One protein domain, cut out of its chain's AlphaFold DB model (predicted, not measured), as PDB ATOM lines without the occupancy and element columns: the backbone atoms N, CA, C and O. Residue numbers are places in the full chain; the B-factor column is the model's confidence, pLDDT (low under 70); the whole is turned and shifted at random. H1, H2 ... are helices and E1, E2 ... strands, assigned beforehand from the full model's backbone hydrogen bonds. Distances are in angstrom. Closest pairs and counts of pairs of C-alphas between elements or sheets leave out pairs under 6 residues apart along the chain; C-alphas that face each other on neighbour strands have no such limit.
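AT A GLANCE: This is residues 36 to 242 of the 838 residues of an uncharacterized protein of Cyberlindnera jadinii (strain ATCC 18201 / CBS 1600 / BCRC 20928 / JCM 3617 / NBRC 0987 / NRRL Y-1542) (UniProt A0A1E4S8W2). A strongly twisted, curled sheet of five strands and a smaller sheet of three come together where E5 meets E7 and E8, and H6 packs on both sheets; the long helix H3 crosses H6 and covers part of the same face of the larger sheet. H4 and H6 cover one face of the smaller sheet, H5 packs on H6, and H7 lies far out between E7 and E8. The 207 printed residues hold H1 H2 E1 E2 E3 E4 E5 H3 H4 E6 H5 H6 E7 H7 E8 in that order. Both sheets, E4-E3-E2-E1-E5 and E6-E8-E7, are antiparallel, and the class is mixed. The whole is compact, with a radius of gyration of the C-alphas of 16.7 A and spans of 48 by 46 by 31 A.

HOW THE PARTS SIT: H1, residues 36 to 43, is close to but not clearly touching H3, residues 138 to 155; their closest C-alphas, Thr 41 and Ile 150, are 7.6 A apart. H2, residues 51 to 57, touches residues 141 to 148 of H3, closest at C-alphas 54 and 144, 7.1 A. E1 (76 to 81), E2 (84 to 92), E3 (103 to 107) and E4 (112 to 115) form a meander of successive hairpins: N 79 and O 86 are 2.8 A apart, N 91 and O 104 2.9 A, N 105 and O 113 2.9 A. E2 bends by 74 degrees at residue 89. E5, residues 120 to 124, pairs with E1, N 78 to O 122 at 2.9 A. H3 is on this sheet at a height of 8.2 A, and H6, residues 196 to 209, is on the same face at 10.3 A, along E5. Residues 145 to 153 of H3 touch H6, C-alphas 149 and 198 being closest at 4.6 A; the tilt of 73 degrees is only just about perpendicular. E6 (174 to 176), H5 (178 to 189), H6 and E7 (214 to 218) form a split strand-helix-strand unit, two strands running the same way with E8 (236 to 240) between them, and a right-handed crossover. N 176 and O 238 are 2.7 A apart, N 217 and O 237 2.8 A. H6 and H4, residues 160 to 167, are on the same face of this sheet. H5 touches H6, closest at C-alphas 182 and 200, 6.0 A. H7, residues 224 to 227, touches no helix. H1, H3, H5 and H6 have every O i to N i+4 pair within hydrogen-bond range, H2 has 2 of 3 and H4 2 of 4; H7 is too short for such a pair.

IN THESE COORDINATES: H1 begins at C-alpha 36, (129.770, 133.015, 194.464). H3 measures 25.6 A, E2 20.5 A and H6 19.8 A. E8 ends at C-alpha 240, (115.009, 119.588, 201.478).

THE WHOLE: The C-alphas of Asp 136 and Ser 171 are farthest apart, 50.1 A. The printed part has no cut; the links H2 to E1 and E5 to H3 are long. Mean pLDDT of the printed part is 84.0; residues 36 to 49, 192 to 194 and 219 to 229 are under 70.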
ATOM      1  N   SER A  36     128.802 134.083 194.779       35.84
ATOM      2  CA  SER A  36     129.770 133.015 194.464       35.84
ATOM      3  C   SER A  36     129.420 132.273 193.167       35.84
ATOM      4  O   SER A  36     130.271 132.074 192.304       35.84
ATOM      5  N   CYS A  37     128.141 131.949 192.962       36.25
ATOM      6  CA  CYS A  37     127.657 131.368 191.711       36.25
ATOM      7  C   CYS A  37     127.514 132.414 190.590       36.25
ATOM      8  O   CYS A  37     127.605 132.048 189.421       36.25
ATOM      9  N   GLN A  38     127.323 133.705 190.893       41.84
ATOM     10  CA  GLN A  38     127.343 134.782 189.892       41.84
ATOM     11  C   GLN A  38     128.741 134.989 189.316       41.84
ATOM     12  O   GLN A  38     128.852 135.076 188.099       41.84
ATOM     13  N   GLN A  39     129.793 134.967 190.144       44.12
ATOM     14  CA  GLN A  39     131.179 135.008 189.658       44.12
ATOM     15  C   GLN A  39     131.451 133.866 188.668       44.12
ATOM     16  O   GLN A  39     131.980 134.102 187.584       44.12
ATOM     17  N   ILE A  40     130.984 132.652 188.976       45.91
ATOM     18  CA  ILE A  40     131.090 131.496 188.076       45.91
ATOM     19  C   ILE A  40     130.206 131.678 186.825       45.91
ATOM     20  O   ILE A  40     130.641 131.427 185.706       45.91
ATOM     21  N   THR A  41     128.965 132.148 186.961       44.50
ATOM     22  CA  THR A  41     128.023 132.258 185.828       44.50
ATOM     23  C   THR A  41     128.405 133.373 184.843       44.50
ATOM     24  O   THR A  41     128.181 133.225 183.639       44.50
ATOM     25  N   GLU A  42     128.989 134.474 185.324       48.47
ATOM     26  CA  GLU A  42     129.456 135.591 184.492       48.47
ATOM     27  C   GLU A  42     130.714 135.225 183.690       48.47
ATOM     28  O   GLU A  42     130.782 135.567 182.506       48.47
ATOM     29  N   LEU A  43     131.638 134.441 184.269       47.91
ATOM     30  CA  LEU A  43     132.859 133.968 183.597       47.91
ATOM     31  C   LEU A  43     132.582 133.092 182.358       47.91
ATOM     32  O   LEU A  43     133.350 133.134 181.397       47.91
ATOM     33  N   PHE A  44     131.474 132.339 182.329       49.72
ATOM     34  CA  PHE A  44     131.245 131.280 181.327       49.72
ATOM     35  C   PHE A  44     130.087 131.535 180.343       49.72
ATOM     36  O   PHE A  44     129.689 130.650 179.585       49.72
ATOM     37  N   SER A  45     129.528 132.747 180.304       44.41
ATOM     38  CA  SER A  45     128.298 133.039 179.544       44.41
ATOM     39  C   SER A  45     128.439 133.108 178.006       44.41
ATOM     40  O   SER A  45     127.414 133.098 177.326       44.41
ATOM     41  N   ASN A  46     129.661 133.103 177.444       47.19
ATOM     42  CA  ASN A  46     129.917 133.355 176.009       47.19
ATOM     43  C   ASN A  46     130.739 132.279 175.255       47.19
ATOM     44  O   ASN A  46     131.177 132.539 174.135       47.19
ATOM     45  N   GLN A  47     130.966 131.083 175.813       53.72
ATOM     46  CA  GLN A  47     131.768 130.038 175.148       53.72
ATOM     47  C   GLN A  47     130.900 128.961 174.471       53.72
ATOM     48  O   GLN A  47     129.956 128.438 175.062       53.72
ATOM     49  N   HIS A  48     131.229 128.614 173.219       55.09
ATOM     50  CA  HIS A  48     130.648 127.462 172.523       55.09
ATOM     51  C   HIS A  48     131.050 126.162 173.237       55.09
ATOM     52  O   HIS A  48     132.232 125.908 173.443       55.09
ATOM     53  N   HIS A  49     130.066 125.342 173.613       63.38
ATOM     54  CA  HIS A  49     130.294 124.097 174.349       63.38
ATOM     55  C   HIS A  49     130.774 122.976 173.417       63.38
ATOM     56  O   HIS A  49     129.987 122.474 172.610       63.38
ATOM     57  N   ASP A  50     132.027 122.541 173.558       73.12
ATOM     58  CA  ASP A  50     132.529 121.340 172.884       73.12
ATOM     59  C   ASP A  50     132.186 120.081 173.699       73.12
ATOM     60  O   ASP A  50     132.971 119.537 174.478       73.12
ATOM     61  N   TRP A  51     130.936 119.641 173.560       75.00
ATOM     62  CA  TRP A  51     130.443 118.435 174.222       75.00
ATOM     63  C   TRP A  51     131.119 117.155 173.740       75.00
ATOM     64  O   TRP A  51     131.145 116.173 174.483       75.00
ATOM     65  N   GLU A  52     131.609 117.137 172.502       79.06
ATOM     66  CA  GLU A  52     132.285 115.971 171.943       79.06
ATOM     67  C   GLU A  52     133.659 115.802 172.591       79.06
ATOM     68  O   GLU A  52     133.986 114.689 173.008       79.06
ATOM     69  N   ALA A  53     134.383 116.905 172.806       80.12
ATOM     70  CA  ALA A  53     135.625 116.908 173.573       80.12
ATOM     71  C   ALA A  53     135.424 116.478 175.035       80.12
ATOM     72  O   ALA A  53     136.211 115.703 175.564       80.12
ATOM     73  N   LEU A  54     134.352 116.913 175.709       84.38
ATOM     74  CA  LEU A  54     134.114 116.480 177.092       84.38
ATOM     75  C   LEU A  54     133.774 114.978 177.175       84.38
ATOM     76  O   LEU A  54     134.233 114.273 178.073       84.38
ATOM     77  N   ARG A  55     132.981 114.468 176.223       83.88
ATOM     78  CA  ARG A  55     132.584 113.051 176.177       83.88
ATOM     79  C   ARG A  55     133.744 112.105 175.896       83.88
ATOM     80  O   ARG A  55     133.670 110.962 176.331       83.88
ATOM     81  N   SER A  56     134.763 112.539 175.158       83.75
ATOM     82  CA  SER A  56     135.923 111.691 174.868       83.75
ATOM     83  C   SER A  56     136.844 111.508 176.078       83.75
ATOM     84  O   SER A  56     137.567 110.518 176.123       83.75
ATOM     85  N   VAL A  57     136.793 112.421 177.058       84.69
ATOM     86  CA  VAL A  57     137.683 112.423 178.236       84.69
ATOM     87  C   VAL A  57     136.989 111.902 179.504       84.69
ATOM     88  O   VAL A  57     137.645 111.343 180.384       84.69
ATOM     89  N   ILE A  58     135.660 112.034 179.619       87.00
ATOM     90  CA  ILE A  58     134.907 111.433 180.732       87.00
ATOM     91  C   ILE A  58     134.934 109.906 180.604       87.00
ATOM     92  O   ILE A  58     134.485 109.336 179.608       87.00
ATOM     93  N   ARG A  59     135.416 109.221 181.647       85.12
ATOM     94  CA  ARG A  59     135.432 107.753 181.687       85.12
ATOM     95  C   ARG A  59     134.007 107.191 181.587       85.12
ATOM     96  O   ARG A  59     133.067 107.746 182.148       85.12
ATOM     97  N   ASN A  60     133.836 106.041 180.947       85.00
ATOM     98  CA  ASN A  60     132.535 105.370 180.866       85.00
ATOM     99  C   ASN A  60     132.352 104.390 182.039       85.00
ATOM    100  O   ASN A  60     132.453 103.178 181.864       85.00
ATOM    101  N   VAL A  61     132.152 104.928 183.244       86.19
ATOM    102  CA  VAL A  61     131.913 104.163 184.482       86.19
ATOM    103  C   VAL A  61     130.579 104.621 185.078       86.19
ATOM    104  O   VAL A  61     130.340 105.831 185.086       86.19
ATOM    105  N   PRO A  62     129.715 103.712 185.574       88.19
ATOM    106  CA  PRO A  62     128.465 104.093 186.230       88.19
ATOM    107  C   PRO A  62     128.691 105.107 187.356       88.19
ATOM    108  O   PRO A  62     129.647 104.996 188.128       88.19
ATOM    109  N   ILE A  63     127.818 106.108 187.460       88.12
ATOM    110  CA  ILE A  63     127.977 107.201 188.428       88.12
ATOM    111  C   ILE A  63     127.862 106.704 189.874       88.12
ATOM    112  O   ILE A  63     128.551 107.200 190.764       88.12
ATOM    113  N   GLU A  64     127.069 105.657 190.088       84.75
ATOM    114  CA  GLU A  64     126.896 104.963 191.361       84.75
ATOM    115  C   GLU A  64     128.213 104.339 191.841       84.75
ATOM    116  O   GLU A  64     128.488 104.303 193.037       84.75
ATOM    117  N   GLU A  65     129.068 103.902 190.910       85.25
ATOM    118  CA  GLU A  65     130.395 103.384 191.233       85.25
ATOM    119  C   GLU A  65     131.402 104.495 191.546       85.25
ATOM    120  O   GLU A  65     132.497 104.191 192.006       85.25
ATOM    121  N   ARG A  66     131.095 105.774 191.305       86.94
ATOM    122  CA  ARG A  66     131.986 106.904 191.635       86.94
ATOM    123  C   ARG A  66     131.637 107.578 192.956       86.94
ATOM    124  O   ARG A  66     132.484 108.256 193.535       86.94
ATOM    125  N   TRP A  67     130.403 107.402 193.413       82.94
ATOM    126  CA  TRP A  67     129.894 107.992 194.642       82.94
ATOM    127  C   TRP A  67     130.526 107.337 195.883       82.94
ATOM    128  O   TRP A  67     130.849 106.150 195.865       82.94
ATOM    129  N   ASN A  68     130.702 108.094 196.972       79.06
ATOM    130  CA  ASN A  68     131.245 107.606 198.255       79.06
ATOM    131  C   ASN A  68     132.615 106.896 198.168       79.06
ATOM    132  O   ASN A  68     132.882 105.943 198.905       79.06
ATOM    133  N   LYS A  69     133.494 107.349 197.269       87.75
ATOM    134  CA  LYS A  69     134.889 106.892 197.165       87.75
ATOM    135  C   LYS A  69     135.860 107.968 197.654       87.75
ATOM    136  O   LYS A  69     135.496 109.137 197.742       87.75
ATOM    137  N   ARG A  70     137.106 107.576 197.939       91.00
ATOM    138  CA  ARG A  70     138.204 108.525 198.189       91.00
ATOM    139  C   ARG A  70     138.498 109.347 196.937       91.00
ATOM    140  O   ARG A  70     138.318 108.855 195.820       91.00
ATOM    141  N   CYS A  71     139.009 110.559 197.130       92.44
ATOM    142  CA  CYS A  71     139.530 111.369 196.038       92.44
ATOM    143  C   CYS A  71     140.713 110.655 195.374       92.44
ATOM    144  O   CYS A  71     141.752 110.428 195.993       92.44
ATOM    145  N   SER A  72     140.552 110.299 194.105       93.69
ATOM    146  CA  SER A  72     141.597 109.712 193.265       93.69
ATOM    147  C   SER A  72     142.067 110.710 192.204       93.69
ATOM    148  O   SER A  72     141.422 111.735 191.979       93.69
ATOM    149  N   PHE A  73     143.182 110.424 191.529       95.38
ATOM    150  CA  PHE A  73     143.607 111.222 190.374       95.38
ATOM    151  C   PHE A  73     142.464 111.355 189.350       95.38
ATOM    152  O   PHE A  73     141.785 110.370 189.052       95.38
ATOM    153  N   GLY A  74     142.260 112.559 188.812       95.81
ATOM    154  CA  GLY A  74     141.208 112.838 187.833       95.81
ATOM    155  C   GLY A  74     139.808 112.970 188.441       95.81
ATOM    156  O   GLY A  74     138.828 113.076 187.703       95.81
ATOM    157  N   SER A  75     139.683 112.954 189.772       96.56
ATOM    158  CA  SER A  75     138.413 113.257 190.438       96.56
ATOM    159  C   SER A  75     138.065 114.729 190.273       96.56
ATOM    160  O   SER A  75     138.936 115.582 190.417       96.56
ATOM    161  N   PHE A  76     136.795 115.023 190.012       96.81
ATOM    162  CA  PHE A  76     136.277 116.388 190.031       96.81
ATOM    163  C   PHE A  76     135.749 116.701 191.428       96.81
ATOM    164  O   PHE A  76     134.972 115.912 191.980       96.81
ATOM    165  N   VAL A  77     136.184 117.820 192.000       96.94
ATOM    166  CA  VAL A  77     135.851 118.214 193.371       96.94
ATOM    167  C   VAL A  77     135.457 119.685 193.458       96.94
ATOM    168  O   VAL A  77     136.019 120.536 192.769       96.94
ATOM    169  N   GLU A  78     134.507 119.972 194.342       96.50
ATOM    170  CA  GLU A  78     134.260 121.305 194.894       96.50
ATOM    171  C   GLU A  78     134.778 121.310 196.335       96.50
ATOM    172  O   GLU A  78     134.494 120.381 197.093       96.50
ATOM    173  N   VAL A  79     135.564 122.319 196.697       94.56
ATOM    174  CA  VAL A  79     136.229 122.463 197.995       94.56
ATOM    175  C   VAL A  79     135.848 123.807 198.597       94.56
ATOM    176  O   VAL A  79     135.921 124.833 197.919       94.56
ATOM    177  N   ILE A  80     135.477 123.805 199.874       90.06
ATOM    178  CA  ILE A  80     135.253 125.007 200.676       90.06
ATOM    179  C   ILE A  80     136.455 125.170 201.599       90.06
ATOM    180  O   ILE A  80     136.642 124.378 202.519       90.06
ATOM    181  N   LYS A  81     137.276 126.189 201.342       87.56
ATOM    182  CA  LYS A  81     138.478 126.492 202.122       87.56
ATOM    183  C   LYS A  81     138.584 127.992 202.352       87.56
ATOM    184  O   LYS A  81     138.456 128.762 201.398       87.56
ATOM    185  N   ASP A  82     138.815 128.394 203.600       84.56
ATOM    186  CA  ASP A  82     138.923 129.803 204.008       84.56
ATOM    187  C   ASP A  82     137.722 130.649 203.526       84.56
ATOM    188  O   ASP A  82     137.889 131.701 202.913       84.56
ATOM    189  N   ASP A  83     136.501 130.128 203.714       80.62
ATOM    190  CA  ASP A  83     135.229 130.705 203.233       80.62
ATOM    191  C   ASP A  83     135.128 130.908 201.705       80.62
ATOM    192  O   ASP A  83     134.200 131.549 201.202       80.62
ATOM    193  N   SER A  84     136.059 130.336 200.936       86.31
ATOM    194  CA  SER A  84     136.068 130.378 199.476       86.31
ATOM    195  C   SER A  84     135.701 129.023 198.878       86.31
ATOM    196  O   SER A  84     136.206 127.981 199.294       86.31
ATOM    197  N   VAL A  85     134.819 129.041 197.877       91.12
ATOM    198  CA  VAL A  85     134.470 127.850 197.096       91.12
ATOM    199  C   VAL A  85     135.408 127.769 195.900       91.12
ATOM    200  O   VAL A  85     135.504 128.709 195.109       91.12
ATOM    201  N   ARG A  86     136.104 126.644 195.762       95.00
ATOM    202  CA  ARG A  86     137.023 126.348 194.660       95.00
ATOM    203  C   ARG A  86     136.591 125.054 193.986       95.00
ATOM    204  O   ARG A  86     136.197 124.108 194.656       95.00
ATOM    205  N   VAL A  87     136.695 124.997 192.665       96.81
ATOM    206  CA  VAL A  87     136.360 123.806 191.876       96.81
ATOM    207  C   VAL A  87     137.590 123.385 191.090       96.81
ATOM    208  O   VAL A  87     138.255 124.231 190.488       96.81
ATOM    209  N   GLY A  88     137.895 122.091 191.085       97.31
ATOM    210  CA  GLY A  88     139.104 121.598 190.443       97.31
ATOM    211  C   GLY A  88     139.110 120.109 190.136       97.31
ATOM    212  O   GLY A  88     138.175 119.368 190.448       97.31
ATOM    213  N   ILE A  89     140.203 119.681 189.507       97.50
ATOM    214  CA  ILE A  89     140.513 118.272 189.257       97.50
ATOM    215  C   ILE A  89     141.674 117.859 190.152       97.50
ATOM    216  O   ILE A  89     142.710 118.522 190.188       97.50
ATOM    217  N   VAL A  90     141.509 116.744 190.861       97.31
ATOM    218  CA  VAL A  90     142.535 116.170 191.736       97.31
ATOM    219  C   VAL A  90     143.719 115.681 190.903       97.31
ATOM    220  O   VAL A  90     143.581 114.757 190.098       97.31
ATOM    221  N   THR A  91     144.891 116.268 191.136       96.19
ATOM    222  CA  THR A  91     146.161 115.897 190.489       96.19
ATOM    223  C   THR A  91     147.075 115.106 191.416       96.19
ATOM    224  O   THR A  91     147.880 114.301 190.950       96.19
ATOM    225  N   ARG A  92     146.924 115.272 192.734       95.44
ATOM    226  CA  ARG A  92     147.610 114.456 193.741       95.44
ATOM    227  C   ARG A  92     146.582 113.923 194.735       95.44
ATOM    228  O   ARG A  92     146.083 114.698 195.549       95.44
ATOM    229  N   PRO A  93     146.205 112.637 194.638       94.69
ATOM    230  CA  PRO A  93     145.298 112.037 195.601       94.69
ATOM    231  C   PRO A  93     145.979 111.873 196.961       94.69
ATOM    232  O   PRO A  93     147.202 111.956 197.076       94.69
ATOM    233  N   GLN A  94     145.170 111.583 197.974       91.88
ATOM    234  CA  GLN A  94     145.657 111.232 199.302       91.88
ATOM    235  C   GLN A  94     146.570 109.998 199.231       91.88
ATOM    236  O   GLN A  94     146.195 108.983 198.639       91.88
ATOM    237  N   THR A  95     147.752 110.086 199.847       90.94
ATOM    238  CA  THR A  95     148.755 109.000 199.849       90.94
ATOM    239  C   THR A  95     148.792 108.213 201.154       90.94
ATOM    240  O   THR A  95     149.171 107.047 201.124       90.94
ATOM    241  N   GLY A  96     148.333 108.794 202.267       88.94
ATOM    242  CA  GLY A  96     148.227 108.112 203.557       88.94
ATOM    243  C   GLY A  96     146.980 108.508 204.354       88.94
ATOM    244  O   GLY A  96     146.399 109.571 204.130       88.94
ATOM    245  N   LEU A  97     146.520 107.621 205.240       84.69
ATOM    246  CA  LEU A  97     145.356 107.811 206.117       84.69
ATOM    247  C   LEU A  97     145.699 108.530 207.423       84.69
ATOM    248  O   LEU A  97     144.898 109.318 207.923       84.69
ATOM    249  N   PHE A  98     146.875 108.243 207.969       84.00
ATOM    250  CA  PHE A  98     147.357 108.705 209.269       84.00
ATOM    251  C   PHE A  98     148.428 109.783 209.114       84.00
ATOM    252  O   PHE A  98     148.530 110.698 209.936       84.00
ATOM    253  N   SER A  99     149.206 109.673 208.040       79.75
ATOM    254  CA  SER A  99     150.256 110.593 207.623       79.75
ATOM    255  C   SER A  99     149.966 111.125 206.219       79.75
ATOM    256  O   SER A  99     149.337 110.452 205.410       79.75
ATOM    257  N   ASN A 100     150.402 112.356 205.935       82.12
ATOM    258  CA  ASN A 100     150.241 113.007 204.629       82.12
ATOM    259  C   ASN A 100     148.827 112.873 204.013       82.12
ATOM    260  O   ASN A 100     148.641 112.360 202.907       82.12
ATOM    261  N   THR A 101     147.814 113.344 204.745       85.06
ATOM    262  CA  THR A 101     146.402 113.268 204.332       85.06
ATOM    263  C   THR A 101     146.004 114.327 203.297       85.06
ATOM    264  O   THR A 101     144.854 114.358 202.863       85.06
ATOM    265  N   ALA A 102     146.934 115.211 202.923       90.50
ATOM    266  CA  ALA A 102     146.684 116.299 201.991       90.50
ATOM    267  C   ALA A 102     146.374 115.773 200.581       90.50
ATOM    268  O   ALA A 102     146.981 114.820 200.091       90.50
ATOM    269  N   ILE A 103     145.428 116.438 199.931       95.12
ATOM    270  CA  ILE A 103     145.021 116.228 198.545       95.12
ATOM    271  C   ILE A 103     145.340 117.520 197.795       95.12
ATOM    272  O   ILE A 103     145.171 118.608 198.344       95.12
ATOM    273  N   SER A 104     145.783 117.428 196.544       96.81
ATOM    274  CA  SER A 104     145.980 118.604 195.690       96.81
ATOM    275  C   SER A 104     145.086 118.542 194.460       96.81
ATOM    276  O   SER A 104     144.969 117.497 193.810       96.81
ATOM    277  N   MET A 105     144.500 119.683 194.107       97.06
ATOM    278  CA  MET A 105     143.793 119.889 192.844       97.06
ATOM    279  C   MET A 105     144.398 121.039 192.045       97.06
ATOM    280  O   MET A 105     145.119 121.874 192.593       97.06
ATOM    281  N   VAL A 106     144.062 121.083 190.760       97.31
ATOM    282  CA  VAL A 106     144.250 122.248 189.888       97.31
ATOM    283  C   VAL A 106     142.878 122.847 189.573       97.31
ATOM    284  O   VAL A 106     141.946 122.099 189.267       97.31
ATOM    285  N   THR A 107     142.737 124.169 189.691       96.31
ATOM    286  CA  THR A 107     141.471 124.889 189.456       96.31
ATOM    287  C   THR A 107     141.307 125.335 187.999       96.31
ATOM    288  O   THR A 107     142.209 125.180 187.174       96.31
ATOM    289  N   ALA A 108     140.148 125.917 187.668       90.88
ATOM    290  CA  ALA A 108     139.887 126.512 186.351       90.88
ATOM    291  C   ALA A 108     140.835 127.679 186.010       90.88
ATOM    292  O   ALA A 108     141.018 128.000 184.839       90.88
ATOM    293  N   GLU A 109     141.434 128.309 187.020       93.31
ATOM    294  CA  GLU A 109     142.423 129.380 186.870       93.31
ATOM    295  C   GLU A 109     143.854 128.844 186.684       93.31
ATOM    296  O   GLU A 109     144.760 129.616 186.379       93.31
ATOM    297  N   GLY A 110     144.063 127.533 186.848       93.56
ATOM    298  CA  GLY A 110     145.386 126.905 186.848       93.56
ATOM    299  C   GLY A 110     146.098 126.938 188.204       93.56
ATOM    300  O   GLY A 110     147.243 126.499 188.297       93.56
ATOM    301  N   ASP A 111     145.435 127.416 189.261       95.25
ATOM    302  CA  ASP A 111     146.000 127.430 190.610       95.25
ATOM    303  C   ASP A 111     146.070 126.006 191.176       95.25
ATOM    304  O   ASP A 111     145.127 125.223 191.040       95.25
ATOM    305  N   SER A 112     147.160 125.684 191.879       95.94
ATOM    306  CA  SER A 112     147.234 124.466 192.686       95.94
ATOM    307  C   SER A 112     146.727 124.740 194.098       95.94
ATOM    308  O   SER A 112     147.235 125.626 194.787       95.94
ATOM    309  N   VAL A 113     145.726 123.977 194.532       96.38
ATOM    310  CA  VAL A 113     145.110 124.110 195.855       96.38
ATOM    311  C   VAL A 113     145.277 122.802 196.613       96.38
ATOM    312  O   VAL A 113     144.817 121.755 196.157       96.38
ATOM    313  N   GLU A 114     145.922 122.869 197.778       96.06
ATOM    314  CA  GLU A 114     145.972 121.768 198.740       96.06
ATOM    315  C   GLU A 114     144.797 121.849 199.715       96.06
ATOM    316  O   GLU A 114     144.487 122.925 200.235       96.06
ATOM    317  N   PHE A 115     144.162 120.713 199.973       93.50
ATOM    318  CA  PHE A 115     142.988 120.590 200.829       93.50
ATOM    319  C   PHE A 115     142.920 119.199 201.478       93.50
ATOM    320  O   PHE A 115     143.721 118.308 201.196       93.50
ATOM    321  N   GLN A 116     141.963 119.017 202.374       89.75
ATOM    322  CA  GLN A 116     141.669 117.788 203.099       89.75
ATOM    323  C   GLN A 116     140.303 117.244 202.677       89.75
ATOM    324  O   GLN A 116     139.415 117.993 202.282       89.75
ATOM    325  N   ALA A 117     140.083 115.936 202.817       89.50
ATOM    326  CA  ALA A 117     138.830 115.303 202.388       89.50
ATOM    327  C   ALA A 117     137.560 115.903 203.038       89.50
ATOM    328  O   ALA A 117     136.517 115.956 202.394       89.50
ATOM    329  N   HIS A 118     137.648 116.408 204.274       85.38
ATOM    330  CA  HIS A 118     136.524 117.055 204.967       85.38
ATOM    331  C   HIS A 118     136.183 118.462 204.438       85.38
ATOM    332  O   HIS A 118     135.111 118.971 204.741       85.38
ATOM    333  N   GLU A 119     137.067 119.084 203.650       89.88
ATOM    334  CA  GLU A 119     136.834 120.394 203.020       89.88
ATOM    335  C   GLU A 119     136.064 120.267 201.691       89.88
ATOM    336  O   GLU A 119     135.667 121.265 201.094       89.88
ATOM    337  N   VAL A 120     135.836 119.045 201.200       92.00
ATOM    338  CA  VAL A 120     135.160 118.781 199.923       92.00
ATOM    339  C   VAL A 120     133.638 118.853 200.095       92.00
ATOM    340  O   VAL A 120     133.060 118.106 200.880       92.00
ATOM    341  N   SER A 121     132.969 119.732 199.345       91.75
ATOM    342  CA  SER A 121     131.501 119.871 199.294       91.75
ATOM    343  C   SER A 121     130.843 119.104 198.148       91.75
ATOM    344  O   SER A 121     129.643 118.841 198.210       91.75
ATOM    345  N   PHE A 122     131.588 118.701 197.119       94.62
ATOM    346  CA  PHE A 122     131.088 117.840 196.045       94.62
ATOM    347  C   PHE A 122     132.218 116.993 195.473       94.62
ATOM    348  O   PHE A 122     133.338 117.479 195.323       94.62
ATOM    349  N   HIS A 123     131.937 115.736 195.125       94.50
ATOM    350  CA  HIS A 123     132.957 114.807 194.648       94.50
ATOM    351  C   HIS A 123     132.430 113.830 193.591       94.50
ATOM    352  O   HIS A 123     131.445 113.128 193.813       94.50
ATOM    353  N   LEU A 124     133.154 113.718 192.472       94.19
ATOM    354  CA  LEU A 124     133.019 112.641 191.489       94.19
ATOM    355  C   LEU A 124     134.363 111.939 191.292       94.19
ATOM    356  O   LEU A 124     135.258 112.465 190.624       94.19
ATOM    357  N   ALA A 125     134.486 110.735 191.855       93.62
ATOM    358  CA  ALA A 125     135.741 109.994 191.866       93.62
ATOM    359  C   ALA A 125     136.186 109.569 190.463       93.62
ATOM    360  O   ALA A 125     135.422 108.944 189.724       93.62
ATOM    361  N   GLY A 126     137.450 109.852 190.129       92.12
ATOM    362  CA  GLY A 126     138.108 109.396 188.901       92.12
ATOM    363  C   GLY A 126     137.293 109.674 187.638       92.12
ATOM    364  O   GLY A 126     137.155 108.783 186.795       92.12
ATOM    365  N   LEU A 127     136.698 110.869 187.552       93.69
ATOM    366  CA  LEU A 127     135.863 111.292 186.429       93.69
ATOM    367  C   LEU A 127     136.648 111.264 185.110       93.69
ATOM    368  O   LEU A 127     136.135 110.807 184.086       93.69
ATOM    369  N   PHE A 128     137.902 111.702 185.174       92.75
ATOM    370  CA  PHE A 128     138.814 111.817 184.045       92.75
ATOM    371  C   PHE A 128     139.953 110.798 184.151       92.75
ATOM    372  O   PHE A 128     140.387 110.446 185.253       92.75
ATOM    373  N   ASP A 129     140.432 110.298 183.010       87.00
ATOM    374  CA  ASP A 129     141.531 109.333 182.989       87.00
ATOM    375  C   ASP A 129     142.889 110.008 183.196       87.00
ATOM    376  O   ASP A 129     143.156 111.076 182.645       87.00
ATOM    377  N   LYS A 130     143.775 109.341 183.942       86.88
ATOM    378  CA  LYS A 130     145.163 109.773 184.111       86.88
ATOM    379  C   LYS A 130     145.893 109.844 182.781       86.88
ATOM    380  O   LYS A 130     146.633 110.791 182.551       86.88
ATOM    381  N   ASP A 131     145.632 108.884 181.904       87.00
ATOM    382  CA  ASP A 131     146.318 108.798 180.617       87.00
ATOM    383  C   ASP A 131     145.814 109.850 179.614       87.00
ATOM    384  O   ASP A 131     146.467 110.104 178.605       87.00
ATOM    385  N   THR A 132     144.664 110.477 179.890       82.12
ATOM    386  CA  THR A 132     144.058 111.500 179.022       82.12
ATOM    387  C   THR A 132     144.277 112.929 179.505       82.12
ATOM    388  O   THR A 132     143.945 113.857 178.778       82.12
ATOM    389  N   LEU A 133     144.772 113.119 180.730       86.62
ATOM    390  CA  LEU A 133     144.914 114.437 181.344       86.62
ATOM    391  C   LEU A 133     146.357 114.932 181.252       86.62
ATOM    392  O   LEU A 133     147.249 114.379 181.894       86.62
ATOM    393  N   THR A 134     146.573 116.025 180.523       87.94
ATOM    394  CA  THR A 134     147.784 116.842 180.667       87.94
ATOM    395  C   THR A 134     147.506 118.014 181.610       87.94
ATOM    396  O   THR A 134     146.392 118.541 181.631       87.94
ATOM    397  N   GLU A 135     148.487 118.422 182.426       85.44
ATOM    398  CA  GLU A 135     148.291 119.509 183.408       85.44
ATOM    399  C   GLU A 135     147.840 120.822 182.740       85.44
ATOM    400  O   GLU A 135     147.001 121.530 183.296       85.44
ATOM    401  N   ASP A 136     148.304 121.087 181.515       89.25
ATOM    402  CA  ASP A 136     147.954 122.279 180.730       89.25
ATOM    403  C   ASP A 136     146.491 122.281 180.233       89.25
ATOM    404  O   ASP A 136     145.917 123.342 179.981       89.25
ATOM    405  N   GLU A 137     145.857 121.110 180.099       90.62
ATOM    406  CA  GLU A 137     144.474 120.970 179.614       90.62
ATOM    407  C   GLU A 137     143.435 120.994 180.743       90.62
ATOM    408  O   GLU A 137     142.251 121.244 180.487       90.62
ATOM    409  N   ILE A 138     143.856 120.769 181.994       93.50
ATOM    410  CA  ILE A 138     142.964 120.715 183.162       93.50
ATOM    411  C   ILE A 138     142.097 121.982 183.294       93.50
ATOM    412  O   ILE A 138     140.874 121.832 183.408       93.50
ATOM    413  N   PRO A 139     142.646 123.214 183.230       94.81
ATOM    414  CA  PRO A 139     141.843 124.431 183.372       94.81
ATOM    415  C   PRO A 139     140.724 124.539 182.326       94.81
ATOM    416  O   PRO A 139     139.571 124.847 182.650       94.81
ATOM    417  N   LEU A 140     141.035 124.211 181.066       91.62
ATOM    418  CA  LEU A 140     140.070 124.225 179.966       91.62
ATOM    419  C   LEU A 140     138.988 123.153 180.154       91.62
ATOM    420  O   LEU A 140     137.808 123.414 179.921       91.62
ATOM    421  N   LEU A 141     139.372 121.959 180.605       91.94
ATOM    422  CA  LEU A 141     138.442 120.864 180.860       91.94
ATOM    423  C   LEU A 141     137.454 121.203 181.983       91.94
ATOM    424  O   LEU A 141     136.255 120.953 181.837       91.94
ATOM    425  N   ILE A 142     137.935 121.825 183.065       94.12
ATOM    426  CA  ILE A 142     137.088 122.318 184.160       94.12
ATOM    427  C   ILE A 142     136.115 123.372 183.629       94.12
ATOM    428  O   ILE A 142     134.910 123.242 183.840       94.12
ATOM    429  N   SER A 143     136.605 124.369 182.884       92.88
ATOM    430  CA  SER A 143     135.766 125.400 182.250       92.88
ATOM    431  C   SER A 143     134.653 124.787 181.390       92.88
ATOM    432  O   SER A 143     133.477 125.157 181.507       92.88
ATOM    433  N   ASN A 144     134.996 123.790 180.569       91.88
ATOM    434  CA  ASN A 144     134.043 123.082 179.720       91.88
ATOM    435  C   ASN A 144     133.007 122.308 180.543       91.88
ATOM    436  O   ASN A 144     131.814 122.407 180.251       91.88
ATOM    437  N   PHE A 145     133.429 121.585 181.587       93.62
ATOM    438  CA  PHE A 145     132.537 120.839 182.482       93.62
ATOM    439  C   PHE A 145     131.574 121.761 183.251       93.62
ATOM    440  O   PHE A 145     130.374 121.481 183.349       93.62
ATOM    441  N   MET A 146     132.070 122.893 183.754       94.06
ATOM    442  CA  MET A 146     131.268 123.911 184.440       94.06
ATOM    443  C   MET A 146     130.231 124.522 183.493       94.06
ATOM    444  O   MET A 146     129.035 124.540 183.795       94.06
ATOM    445  N   SER A 147     130.669 124.947 182.307       92.19
ATOM    446  CA  SER A 147     129.806 125.523 181.269       92.19
ATOM    447  C   SER A 147     128.702 124.551 180.837       92.19
ATOM    448  O   SER A 147     127.526 124.919 180.746       92.19
ATOM    449  N   ALA A 148     129.072 123.286 180.633       92.31
ATOM    450  CA  ALA A 148     128.176 122.169 180.368       92.31
ATOM    451  C   ALA A 148     127.099 122.009 181.454       92.31
ATOM    452  O   ALA A 148     125.903 121.921 181.152       92.31
ATOM    453  N   SER A 149     127.516 122.012 182.718       94.31
ATOM    454  CA  SER A 149     126.628 121.863 183.873       94.31
ATOM    455  C   SER A 149     125.656 123.043 183.998       94.31
ATOM    456  O   SER A 149     124.456 122.842 184.174       94.31
ATOM    457  N   ILE A 150     126.123 124.278 183.793       93.31
ATOM    458  CA  ILE A 150     125.270 125.481 183.781       93.31
ATOM    459  C   ILE A 150     124.239 125.421 182.641       93.31
ATOM    460  O   ILE A 150     123.070 125.769 182.824       93.31
ATOM    461  N   SER A 151     124.646 124.961 181.457       91.94
ATOM    462  CA  SER A 151     123.749 124.788 180.307       91.94
ATOM    463  C   SER A 151     122.651 123.754 180.589       91.94
ATOM    464  O   SER A 151     121.468 123.975 180.296       91.94
ATOM    465  N   LEU A 152     123.011 122.649 181.248       92.06
ATOM    466  CA  LEU A 152     122.062 121.634 181.698       92.06
ATOM    467  C   LEU A 152     121.126 122.150 182.787       92.06
ATOM    468  O   LEU A 152     119.929 121.858 182.716       92.06
ATOM    469  N   LEU A 153     121.628 122.950 183.730       91.75
ATOM    470  CA  LEU A 153     120.804 123.597 184.747       91.75
ATOM    471  C   LEU A 153     119.732 124.481 184.100       91.75
ATOM    472  O   LEU A 153     118.555 124.343 184.416       91.75
ATOM    473  N   LYS A 154     120.110 125.325 183.130       92.25
ATOM    474  CA  LYS A 154     119.164 126.164 182.368       92.25
ATOM    475  C   LYS A 154     118.139 125.323 181.607       92.25
ATOM    476  O   LYS A 154     116.948 125.618 181.630       92.25
ATOM    477  N   THR A 155     118.587 124.243 180.969       90.94
ATOM    478  CA  THR A 155     117.716 123.331 180.209       90.94
ATOM    479  C   THR A 155     116.660 122.667 181.100       90.94
ATOM    480  O   THR A 155     115.505 122.521 180.695       90.94
ATOM    481  N   HIS A 156     117.037 122.287 182.322       90.44
ATOM    482  CA  HIS A 156     116.172 121.576 183.267       90.44
ATOM    483  C   HIS A 156     115.630 122.475 184.385       90.44
ATOM    484  O   HIS A 156     115.042 121.968 185.335       90.44
ATOM    485  N   GLN A 157     115.758 123.802 184.268       90.62
ATOM    486  CA  GLN A 157     115.380 124.759 185.316       90.62
ATOM    487  C   GLN A 157     113.915 124.607 185.753       90.62
ATOM    488  O   GLN A 157     113.590 124.802 186.916       90.62
ATOM    489  N   HIS A 158     113.032 124.213 184.834       90.44
ATOM    490  CA  HIS A 158     111.616 123.972 185.111       90.44
ATOM    491  C   HIS A 158     111.353 122.754 186.018       90.44
ATOM    492  O   HIS A 158     110.307 122.702 186.657       90.44
ATOM    493  N   LEU A 159     112.279 121.788 186.086       90.44
ATOM    494  CA  LEU A 159     112.186 120.616 186.964       90.44
ATOM    495  C   LEU A 159     112.796 120.873 188.344       90.44
ATOM    496  O   LEU A 159     112.453 120.175 189.292       90.44
ATOM    497  N   MET A 160     113.671 121.871 188.472       86.81
ATOM    498  CA  MET A 160     114.402 122.131 189.714       86.81
ATOM    499  C   MET A 160     113.468 122.465 190.898       86.81
ATOM    500  O   MET A 160     113.575 121.791 191.922       86.81
ATOM    501  N   PRO A 161     112.449 123.346 190.765       87.75
ATOM    502  CA  PRO A 161     111.455 123.550 191.826       87.75
ATOM    503  C   PRO A 161     110.613 122.303 192.136       87.75
ATOM    504  O   PRO A 161     110.077 122.161 193.231       87.75
ATOM    505  N   VAL A 162     110.483 121.376 191.180       88.75
ATOM    506  CA  VAL A 162     109.721 120.133 191.373       88.75
ATOM    507  C   VAL A 162     110.475 119.169 192.293       88.75
ATOM    508  O   VAL A 162     109.836 118.406 193.012       88.75
ATOM    509  N   ILE A 163     111.811 119.252 192.350       86.88
ATOM    510  CA  ILE A 163     112.622 118.495 193.315       86.88
ATOM    511  C   ILE A 163     112.133 118.786 194.733       86.88
ATOM    512  O   ILE A 163     111.871 117.854 195.490       86.88
ATOM    513  N   GLN A 164     111.907 120.058 195.071       83.75
ATOM    514  CA  GLN A 164     111.339 120.411 196.368       83.75
ATOM    515  C   GLN A 164     109.993 119.706 196.583       83.75
ATOM    516  O   GLN A 164     109.812 119.025 197.589       83.75
ATOM    517  N   ALA A 165     109.071 119.796 195.625       84.81
ATOM    518  CA  ALA A 165     107.750 119.180 195.740       84.81
ATOM    519  C   ALA A 165     107.786 117.643 195.872       84.81
ATOM    520  O   ALA A 165     106.892 117.057 196.479       84.81
ATOM    521  N   TRP A 166     108.799 116.974 195.312       83.25
ATOM    522  CA  TRP A 166     108.944 115.519 195.410       83.25
ATOM    523  C   TRP A 166     109.405 115.043 196.785       83.25
ATOM    524  O   TRP A 166     108.987 113.966 197.218       83.25
ATOM    525  N   TYR A 167     110.258 115.819 197.453       83.00
ATOM    526  CA  TYR A 167     110.955 115.366 198.656       83.00
ATOM    527  C   TYR A 167     110.532 116.094 199.938       83.00
ATOM    528  O   TYR A 167     110.679 115.531 201.019       83.00
ATOM    529  N   THR A 168     109.952 117.289 199.841       82.88
ATOM    530  CA  THR A 168     109.560 118.094 201.008       82.88
ATOM    531  C   THR A 168     108.363 117.495 201.749       82.88
ATOM    532  O   THR A 168     107.504 116.818 201.173       82.88
ATOM    533  N   LYS A 169     108.302 117.748 203.057       81.12
ATOM    534  CA  LYS A 169     107.172 117.439 203.939       81.12
ATOM    535  C   LYS A 169     106.745 118.712 204.661       81.12
ATOM    536  O   LYS A 169     107.538 119.641 204.757       81.12
ATOM    537  N   ASP A 170     105.526 118.726 205.189       78.38
ATOM    538  CA  ASP A 170     104.953 119.919 205.825       78.38
ATOM    539  C   ASP A 170     105.851 120.427 206.968       78.38
ATOM    540  O   ASP A 170     106.416 121.513 206.880       78.38
ATOM    541  N   SER A 171     106.120 119.568 207.954       72.31
ATOM    542  CA  SER A 171     106.802 119.955 209.195       72.31
ATOM    543  C   SER A 171     108.185 119.336 209.405       72.31
ATOM    544  O   SER A 171     108.778 119.528 210.457       72.31
ATOM    545  N   ARG A 172     108.725 118.573 208.444       73.69
ATOM    546  CA  ARG A 172     110.047 117.938 208.596       73.69
ATOM    547  C   ARG A 172     110.942 118.087 207.374       73.69
ATOM    548  O   ARG A 172     110.487 117.925 206.240       73.69
ATOM    549  N   SER A 173     112.217 118.346 207.630       79.50
ATOM    550  CA  SER A 173     113.262 118.297 206.613       79.50
ATOM    551  C   SER A 173     113.484 116.848 206.155       79.50
ATOM    552  O   SER A 173     113.289 115.901 206.920       79.50
ATOM    553  N   VAL A 174     113.880 116.661 204.899       77.31
ATOM    554  CA  VAL A 174     114.113 115.346 204.287       77.31
ATOM    555  C   VAL A 174     115.470 115.341 203.611       77.31
ATOM    556  O   VAL A 174     115.728 116.156 202.733       77.31
ATOM    557  N   GLU A 175     116.331 114.408 204.001       80.06
ATOM    558  CA  GLU A 175     117.592 114.159 203.316       80.06
ATOM    559  C   GLU A 175     117.366 113.716 201.861       80.06
ATOM    560  O   GLU A 175     116.498 112.892 201.556       80.06
ATOM    561  N   LEU A 176     118.156 114.280 200.956       83.94
ATOM    562  CA  LEU A 176     118.128 114.051 199.525       83.94
ATOM    563  C   LEU A 176     119.322 113.192 199.122       83.94
ATOM    564  O   LEU A 176     120.473 113.599 199.250       83.94
ATOM    565  N   ASP A 177     119.034 112.044 198.522       84.44
ATOM    566  CA  ASP A 177     120.031 111.327 197.738       84.44
ATOM    567  C   ASP A 177     120.105 111.952 196.338       84.44
ATOM    568  O   ASP A 177     119.162 111.848 195.544       84.44
ATOM    569  N   LEU A 178     121.230 112.599 196.022       90.12
ATOM    570  CA  LEU A 178     121.417 113.254 194.730       90.12
ATOM    571  C   LEU A 178     121.302 112.290 193.543       90.12
ATOM    572  O   LEU A 178     120.842 112.711 192.480       90.12
ATOM    573  N   LEU A 179     121.654 111.009 193.694       90.00
ATOM    574  CA  LEU A 179     121.509 110.021 192.620       90.00
ATOM    575  C   LEU A 179     120.033 109.682 192.367       90.00
ATOM    576  O   LEU A 179     119.597 109.561 191.215       90.00
ATOM    577  N   SER A 180     119.231 109.618 193.430       86.06
ATOM    578  CA  SER A 180     117.771 109.498 193.341       86.06
ATOM    579  C   SER A 180     117.126 110.741 192.712       86.06
ATOM    580  O   SER A 180     116.231 110.622 191.863       86.06
ATOM    581  N   VAL A 181     117.603 111.944 193.058       90.62
ATOM    582  CA  VAL A 181     117.159 113.203 192.433       90.62
ATOM    583  C   VAL A 181     117.515 113.218 190.946       90.62
ATOM    584  O   VAL A 181     116.639 113.461 190.115       90.62
ATOM    585  N   LEU A 182     118.755 112.875 190.590       92.38
ATOM    586  CA  LEU A 182     119.218 112.755 189.206       92.38
ATOM    587  C   LEU A 182     118.336 111.792 188.407       92.38
ATOM    588  O   LEU A 182     117.854 112.142 187.329       92.38
ATOM    589  N   SER A 183     118.074 110.604 188.952       89.19
ATOM    590  CA  SER A 183     117.216 109.592 188.326       89.19
ATOM    591  C   SER A 183     115.800 110.117 188.080       89.19
ATOM    592  O   SER A 183     115.221 109.889 187.016       89.19
ATOM    593  N   SER A 184     115.261 110.883 189.033       88.56
ATOM    594  CA  SER A 184     113.938 111.509 188.934       88.56
ATOM    595  C   SER A 184     113.897 112.598 187.860       88.56
ATOM    596  O   SER A 184     112.958 112.637 187.062       88.56
ATOM    597  N   VAL A 185     114.920 113.456 187.791       90.44
ATOM    598  CA  VAL A 185     115.042 114.500 186.760       90.44
ATOM    599  C   VAL A 185     115.176 113.868 185.375       90.44
ATOM    600  O   VAL A 185     114.460 114.261 184.454       90.44
ATOM    601  N   LEU A 186     116.024 112.846 185.226       90.31
ATOM    602  CA  LEU A 186     116.196 112.120 183.966       90.31
ATOM    603  C   LEU A 186     114.883 111.483 183.503       90.31
ATOM    604  O   LEU A 186     114.484 111.695 182.358       90.31
ATOM    605  N   PHE A 187     114.179 110.790 184.403       88.25
ATOM    606  CA  PHE A 187     112.883 110.175 184.115       88.25
ATOM    607  C   PHE A 187     111.863 111.190 183.575       88.25
ATOM    608  O   PHE A 187     111.243 110.945 182.542       88.25
ATOM    609  N   HIS A 188     111.730 112.354 184.220       87.75
ATOM    610  CA  HIS A 188     110.756 113.375 183.813       87.75
ATOM    611  C   HIS A 188     111.202 114.212 182.608       87.75
ATOM    612  O   HIS A 188     110.361 114.736 181.883       87.75
ATOM    613  N   SER A 189     112.509 114.324 182.357       88.00
ATOM    614  CA  SER A 189     113.038 115.039 181.190       88.00
ATOM    615  C   SER A 189     112.828 114.290 179.866       88.00
ATOM    616  O   SER A 189     112.974 114.885 178.799       88.00
ATOM    617  N   GLY A 190     112.537 112.982 179.915       81.56
ATOM    618  CA  GLY A 190     112.419 112.119 178.735       81.56
ATOM    619  C   GLY A 190     113.729 111.913 177.959       81.56
ATOM    620  O   GLY A 190     113.711 111.314 176.882       81.56
ATOM    621  N   LYS A 191     114.868 112.406 178.469       73.31
ATOM    622  CA  LYS A 191     116.188 112.284 177.836       73.31
ATOM    623  C   LYS A 191     116.943 111.069 178.373       73.31
ATOM    624  O   LYS A 191     116.935 110.793 179.569       73.31
ATOM    625  N   SER A 192     117.616 110.339 177.480       62.28
ATOM    626  CA  SER A 192     118.443 109.187 177.850       62.28
ATOM    627  C   SER A 192     119.866 109.606 178.244       62.28
ATOM    628  O   SER A 192     120.401 110.554 177.679       62.28
ATOM    629  N   LYS A 193     120.419 108.866 179.223       63.38
ATOM    630  CA  LYS A 193     121.801 108.631 179.725       63.38
ATOM    631  C   LYS A 193     122.988 109.573 179.429       63.38
ATOM    632  O   LYS A 193     124.001 109.432 180.101       63.38
ATOM    633  N   THR A 194     122.959 110.492 178.475       60.19
ATOM    634  CA  THR A 194     124.104 111.368 178.203       60.19
ATOM    635  C   THR A 194     124.171 112.514 179.212       60.19
ATOM    636  O   THR A 194     123.187 113.231 179.362       60.19
ATOM    637  N   GLN A 195     125.354 112.723 179.805       81.62
ATOM    638  CA  GLN A 195     125.715 113.852 180.686       81.62
ATOM    639  C   GLN A 195     125.191 113.757 182.129       81.62
ATOM    640  O   GLN A 195     124.848 114.772 182.736       81.62
ATOM    641  N   GLN A 196     125.142 112.546 182.690       91.25
ATOM    642  CA  GLN A 196     124.714 112.332 184.074       91.25
ATOM    643  C   GLN A 196     125.594 113.089 185.075       91.25
ATOM    644  O   GLN A 196     125.071 113.664 186.019       91.25
ATOM    645  N   GLU A 197     126.900 113.158 184.835       93.06
ATOM    646  CA  GLU A 197     127.877 113.801 185.717       93.06
ATOM    647  C   GLU A 197     127.702 115.321 185.761       93.06
ATOM    648  O   GLU A 197     127.594 115.903 186.840       93.06
ATOM    649  N   CYS A 198     127.592 115.964 184.594       93.81
ATOM    650  CA  CYS A 198     127.326 117.402 184.515       93.81
ATOM    651  C   CYS A 198     125.932 117.749 185.056       93.81
ATOM    652  O   CYS A 198     125.754 118.787 185.686       93.81
ATOM    653  N   LEU A 199     124.928 116.893 184.823       93.69
ATOM    654  CA  LEU A 199     123.588 117.104 185.369       93.69
ATOM    655  C   LEU A 199     123.567 116.935 186.894       93.69
ATOM    656  O   LEU A 199     122.888 117.698 187.573       93.69
ATOM    657  N   LEU A 200     124.318 115.979 187.439       94.81
ATOM    658  CA  LEU A 200     124.432 115.787 188.882       94.81
ATOM    659  C   LEU A 200     125.059 117.012 189.550       94.81
ATOM    660  O   LEU A 200     124.522 117.519 190.533       94.81
ATOM    661  N   TYR A 201     126.136 117.545 188.968       95.94
ATOM    662  CA  TYR A 201     126.740 118.783 189.454       95.94
ATOM    663  C   TYR A 201     125.823 120.005 189.257       95.94
ATOM    664  O   TYR A 201     125.742 120.876 190.118       95.94
ATOM    665  N   ALA A 202     125.045 120.052 188.171       95.56
ATOM    666  CA  ALA A 202     124.012 121.072 187.976       95.56
ATOM    667  C   ALA A 202     122.936 121.053 189.075       95.56
ATOM    668  O   ALA A 202     122.519 122.112 189.544       95.56
ATOM    669  N   ILE A 203     122.506 119.860 189.500       95.62
ATOM    670  CA  ILE A 203     121.572 119.682 190.619       95.62
ATOM    671  C   ILE A 203     122.219 120.154 191.928       95.62
ATOM    672  O   ILE A 203     121.585 120.908 192.665       95.62
ATOM    673  N   HIS A 204     123.478 119.783 192.191       95.12
ATOM    674  CA  HIS A 204     124.248 120.274 193.346       95.12
ATOM    675  C   HIS A 204     124.289 121.807 193.396       95.12
ATOM    676  O   HIS A 204     123.913 122.393 194.410       95.12
ATOM    677  N   MET A 205     124.645 122.465 192.285       94.75
ATOM    678  CA  MET A 205     124.674 123.931 192.194       94.75
ATOM    679  C   MET A 205     123.307 124.561 192.490       94.75
ATOM    680  O   MET A 205     123.235 125.573 193.186       94.75
ATOM    681  N   TYR A 206     122.220 123.974 191.976       95.00
ATOM    682  CA  TYR A 206     120.866 124.460 192.252       95.00
ATOM    683  C   TYR A 206     120.537 124.392 193.744       95.00
ATOM    684  O   TYR A 206     120.141 125.402 194.326       95.00
ATOM    685  N   ILE A 207     120.754 123.228 194.358       94.56
ATOM    686  CA  ILE A 207     120.458 122.983 195.773       94.56
ATOM    687  C   ILE A 207     121.287 123.916 196.665       94.56
ATOM    688  O   ILE A 207     120.731 124.557 197.552       94.56
ATOM    689  N   CYS A 208     122.586 124.075 196.389       92.38
ATOM    690  CA  CYS A 208     123.448 124.993 197.140       92.38
ATOM    691  C   CYS A 208     123.009 126.458 197.008       92.38
ATOM    692  O   CYS A 208     123.211 127.248 197.923       92.38
ATOM    693  N   SER A 209     122.409 126.841 195.878       92.62
ATOM    694  CA  SER A 209     122.026 128.233 195.619       92.62
ATOM    695  C   SER A 209     120.731 128.687 196.303       92.62
ATOM    696  O   SER A 209     120.471 129.891 196.350       92.62
ATOM    697  N   ASP A 210     119.929 127.756 196.828       94.31
ATOM    698  CA  ASP A 210     118.598 128.021 197.387       94.31
ATOM    699  C   ASP A 210     118.498 127.568 198.859       94.31
ATOM    700  O   ASP A 210     117.867 126.550 199.163       94.31
ATOM    701  N   PRO A 211     119.094 128.335 199.796       93.81
ATOM    702  CA  PRO A 211     119.125 127.996 201.220       93.81
ATOM    703  C   PRO A 211     117.744 128.055 201.896       93.81
ATOM    704  O   PRO A 211     117.598 127.669 203.047       93.81
ATOM    705  N   PHE A 212     116.714 128.574 201.224       93.94
ATOM    706  CA  PHE A 212     115.358 128.591 201.777       93.94
ATOM    707  C   PHE A 212     114.713 127.217 201.675       93.94
ATOM    708  O   PHE A 212     114.043 126.763 202.598       93.94
ATOM    709  N   ASN A 213     114.931 126.549 200.546       93.44
ATOM    710  CA  ASN A 213     114.327 125.259 200.253       93.44
ATOM    711  C   ASN A 213     115.235 124.089 200.582       93.44
ATOM    712  O   ASN A 213     114.741 122.982 200.795       93.44
ATOM    713  N   PHE A 214     116.541 124.320 200.616       93.56
ATOM    714  CA  PHE A 214     117.507 123.268 200.822       93.56
ATOM    715  C   PHE A 214     118.590 123.681 201.806       93.56
ATOM    716  O   PHE A 214     118.919 124.852 201.942       93.56
ATOM    717  N   ARG A 215     119.189 122.694 202.463       90.19
ATOM    718  CA  ARG A 215     120.446 122.852 203.199       90.19
ATOM    719  C   ARG A 215     121.452 121.834 202.697       90.19
ATOM    720  O   ARG A 215     121.091 120.692 202.406       90.19
ATOM    721  N   VAL A 216     122.708 122.249 202.630       88.88
ATOM    722  CA  VAL A 216     123.826 121.395 202.233       88.88
ATOM    723  C   VAL A 216     124.812 121.369 203.378       88.88
ATOM    724  O   VAL A 216     125.373 122.386 203.758       88.88
ATOM    725  N   GLN A 217     124.999 120.206 203.972       81.94
ATOM    726  CA  GLN A 217     125.925 120.043 205.076       81.94
ATOM    727  C   GLN A 217     127.082 119.197 204.582       81.94
ATOM    728  O   GLN A 217     126.926 118.006 204.311       81.94
ATOM    729  N   GLN A 218     128.260 119.810 204.485       76.38
ATOM    730  CA  GLN A 218     129.483 119.023 204.536       76.38
ATOM    731  C   GLN A 218     129.447 118.225 205.832       76.38
ATOM    732  O   GLN A 218     129.003 118.733 206.867       76.38
ATOM    733  N   LYS A 219     129.885 116.970 205.783       66.12
ATOM    734  CA  LYS A 219     130.089 116.194 206.996       66.12
ATOM    735  C   LYS A 219     131.224 116.842 207.791       66.12
ATOM    736  O   LYS A 219     132.372 116.421 207.701       66.12
ATOM    737  N   LEU A 220     130.894 117.860 208.588       51.34
ATOM    738  CA  LEU A 220     131.655 118.196 209.784       51.34
ATOM    739  C   LEU A 220     131.760 116.882 210.540       51.34
ATOM    740  O   LEU A 220     130.723 116.256 210.768       51.34
ATOM    741  N   THR A 221     132.987 116.424 210.781       45.00
ATOM    742  CA  THR A 221     133.303 115.109 211.340       45.00
ATOM    743  C   THR A 221     132.249 114.720 212.377       45.00
ATOM    744  O   THR A 221     132.228 115.215 213.504       45.00
ATOM    745  N   LYS A 222     131.297 113.855 211.989       49.03
ATOM    746  CA  LYS A 222     130.571 113.087 213.001       49.03
ATOM    747  C   LYS A 222     131.695 112.414 213.787       49.03
ATOM    748  O   LYS A 222     132.524 111.805 213.105       49.03
ATOM    749  N   PRO A 223     131.757 112.526 215.131       51.72
ATOM    750  CA  PRO A 223     132.813 111.928 215.916       51.72
ATOM    751  C   PRO A 223     133.030 110.522 215.388       51.72
ATOM    752  O   PRO A 223     132.037 109.797 215.240       51.72
ATOM    753  N   LEU A 224     134.268 110.186 215.022       50.91
ATOM    754  CA  LEU A 224     134.632 108.964 214.284       50.91
ATOM    755  C   LEU A 224     133.875 107.722 214.781       50.91
ATOM    756  O   LEU A 224     133.446 106.877 213.998       50.91
ATOM    757  N   LEU A 225     133.617 107.679 216.088       52.06
ATOM    758  CA  LEU A 225     132.891 106.629 216.789       52.06
ATOM    759  C   LEU A 225     131.425 106.414 216.416       52.06
ATOM    760  O   LEU A 225     130.948 105.292 216.527       52.06
ATOM    761  N   TYR A 226     130.684 107.451 216.026       53.03
ATOM    762  CA  TYR A 226     129.254 107.303 215.720       53.03
ATOM    763  C   TYR A 226     129.000 107.057 214.246       53.03
ATOM    764  O   TYR A 226     128.016 106.415 213.892       53.03
ATOM    765  N   SER A 227     129.865 107.583 213.379       54.34
ATOM    766  CA  SER A 227     129.677 107.408 211.945       54.34
ATOM    767  C   SER A 227     130.304 106.128 211.407       54.34
ATOM    768  O   SER A 227     129.856 105.660 210.365       54.34
ATOM    769  N   MET A 228     131.295 105.549 212.104       62.84
ATOM    770  CA  MET A 228     132.053 104.374 211.645       62.84
ATOM    771  C   MET A 228     132.575 104.536 210.209       62.84
ATOM    772  O   MET A 228     132.693 103.557 209.475       62.84
ATOM    773  N   THR A 229     132.836 105.770 209.772       62.72
ATOM    774  CA  THR A 229     133.270 106.069 208.405       62.72
ATOM    775  C   THR A 229     134.647 106.690 208.413       62.72
ATOM    776  O   THR A 229     134.928 107.546 209.247       62.72
ATOM    777  N   SER A 230     135.454 106.354 207.413       74.19
ATOM    778  CA  SER A 230     136.720 107.029 207.182       74.19
ATOM    779  C   SER A 230     136.548 108.508 206.825       74.19
ATOM    780  O   SER A 230     135.851 108.840 205.865       74.19
ATOM    781  N   ASP A 231     137.298 109.375 207.507       73.75
ATOM    782  CA  ASP A 231     137.450 110.795 207.155       73.75
ATOM    783  C   ASP A 231     138.112 111.017 205.784       73.75
ATOM    784  O   ASP A 231     138.098 112.131 205.269       73.75
ATOM    785  N   SER A 232     138.703 109.974 205.182       80.62
ATOM    786  CA  SER A 232     139.293 110.028 203.832       80.62
ATOM    787  C   SER A 232     138.256 110.071 202.705       80.62
ATOM    788  O   SER A 232     138.606 110.311 201.547       80.62
ATOM    789  N   ILE A 233     136.982 109.799 203.011       83.88
ATOM    790  CA  ILE A 233     135.897 109.864 202.035       83.88
ATOM    791  C   ILE A 233     135.161 111.189 202.222       83.88
ATOM    792  O   ILE A 233     134.528 111.380 203.263       83.88
ATOM    793  N   PRO A 234     135.187 112.083 201.221       84.56
ATOM    794  CA  PRO A 234     134.379 113.288 201.270       84.56
ATOM    795  C   PRO A 234     132.895 112.911 201.261       84.56
ATOM    796  O   PRO A 234     132.452 112.109 200.433       84.56
ATOM    797  N   MET A 235     132.126 113.478 202.189       80.81
ATOM    798  CA  MET A 235     130.685 113.260 202.280       80.81
ATOM    799  C   MET A 235     129.955 114.587 202.435       80.81
ATOM    800  O   MET A 235     130.250 115.373 203.337       80.81
ATOM    801  N   THR A 236     128.944 114.768 201.594       85.50
ATOM    802  CA  THR A 236     128.034 115.907 201.643       85.50
ATOM    803  C   THR A 236     126.617 115.386 201.755       85.50
ATOM    804  O   THR A 236     126.189 114.552 200.956       85.50
ATOM    805  N   TYR A 237     125.899 115.893 202.746       84.75
ATOM    806  CA  TYR A 237     124.493 115.616 202.963       84.75
ATOM    807  C   TYR A 237     123.662 116.765 202.414       84.75
ATOM    808  O   TYR A 237     123.945 117.942 202.649       84.75
ATOM    809  N   TYR A 238     122.610 116.416 201.695       89.00
ATOM    810  CA  TYR A 238     121.683 117.363 201.100       89.00
ATOM    811  C   TYR A 238     120.347 117.173 201.786       89.00
ATOM    812  O   TYR A 238     119.942 116.042 202.011       89.00
ATOM    813  N   PHE A 239     119.638 118.245 202.105       87.44
ATOM    814  CA  PHE A 239     118.293 118.134 202.655       87.44
ATOM    815  C   PHE A 239     117.367 119.125 201.968       87.44
ATOM    816  O   PHE A 239     117.753 120.265 201.718       87.44
ATOM    817  N   ALA A 240     116.137 118.701 201.701       90.06
ATOM    818  CA  ALA A 240     115.009 119.588 201.478       90.06
ATOM    819  C   ALA A 240     114.471 120.033 202.841       90.06
ATOM    820  O   ALA A 240     114.137 119.194 203.679       90.06
ATOM    821  N   ASN A 241     114.399 121.342 203.060       89.81
ATOM    822  CA  ASN A 241     113.771 121.927 204.240       89.81
ATOM    823  C   ASN A 241     112.267 121.614 204.230       89.81
ATOM    824  O   ASN A 241     111.685 121.444 203.159       89.81
ATOM    825  N   SER A 242     111.635 121.555 205.404       87.00
ATOM    826  CA  SER A 242     110.175 121.432 205.485       87.00
ATOM    827  C   SER A 242     109.465 122.639 204.857       87.00
ATOM    828  O   SER A 242     110.072 123.699 204.699       87.00
TER     829      SER A 242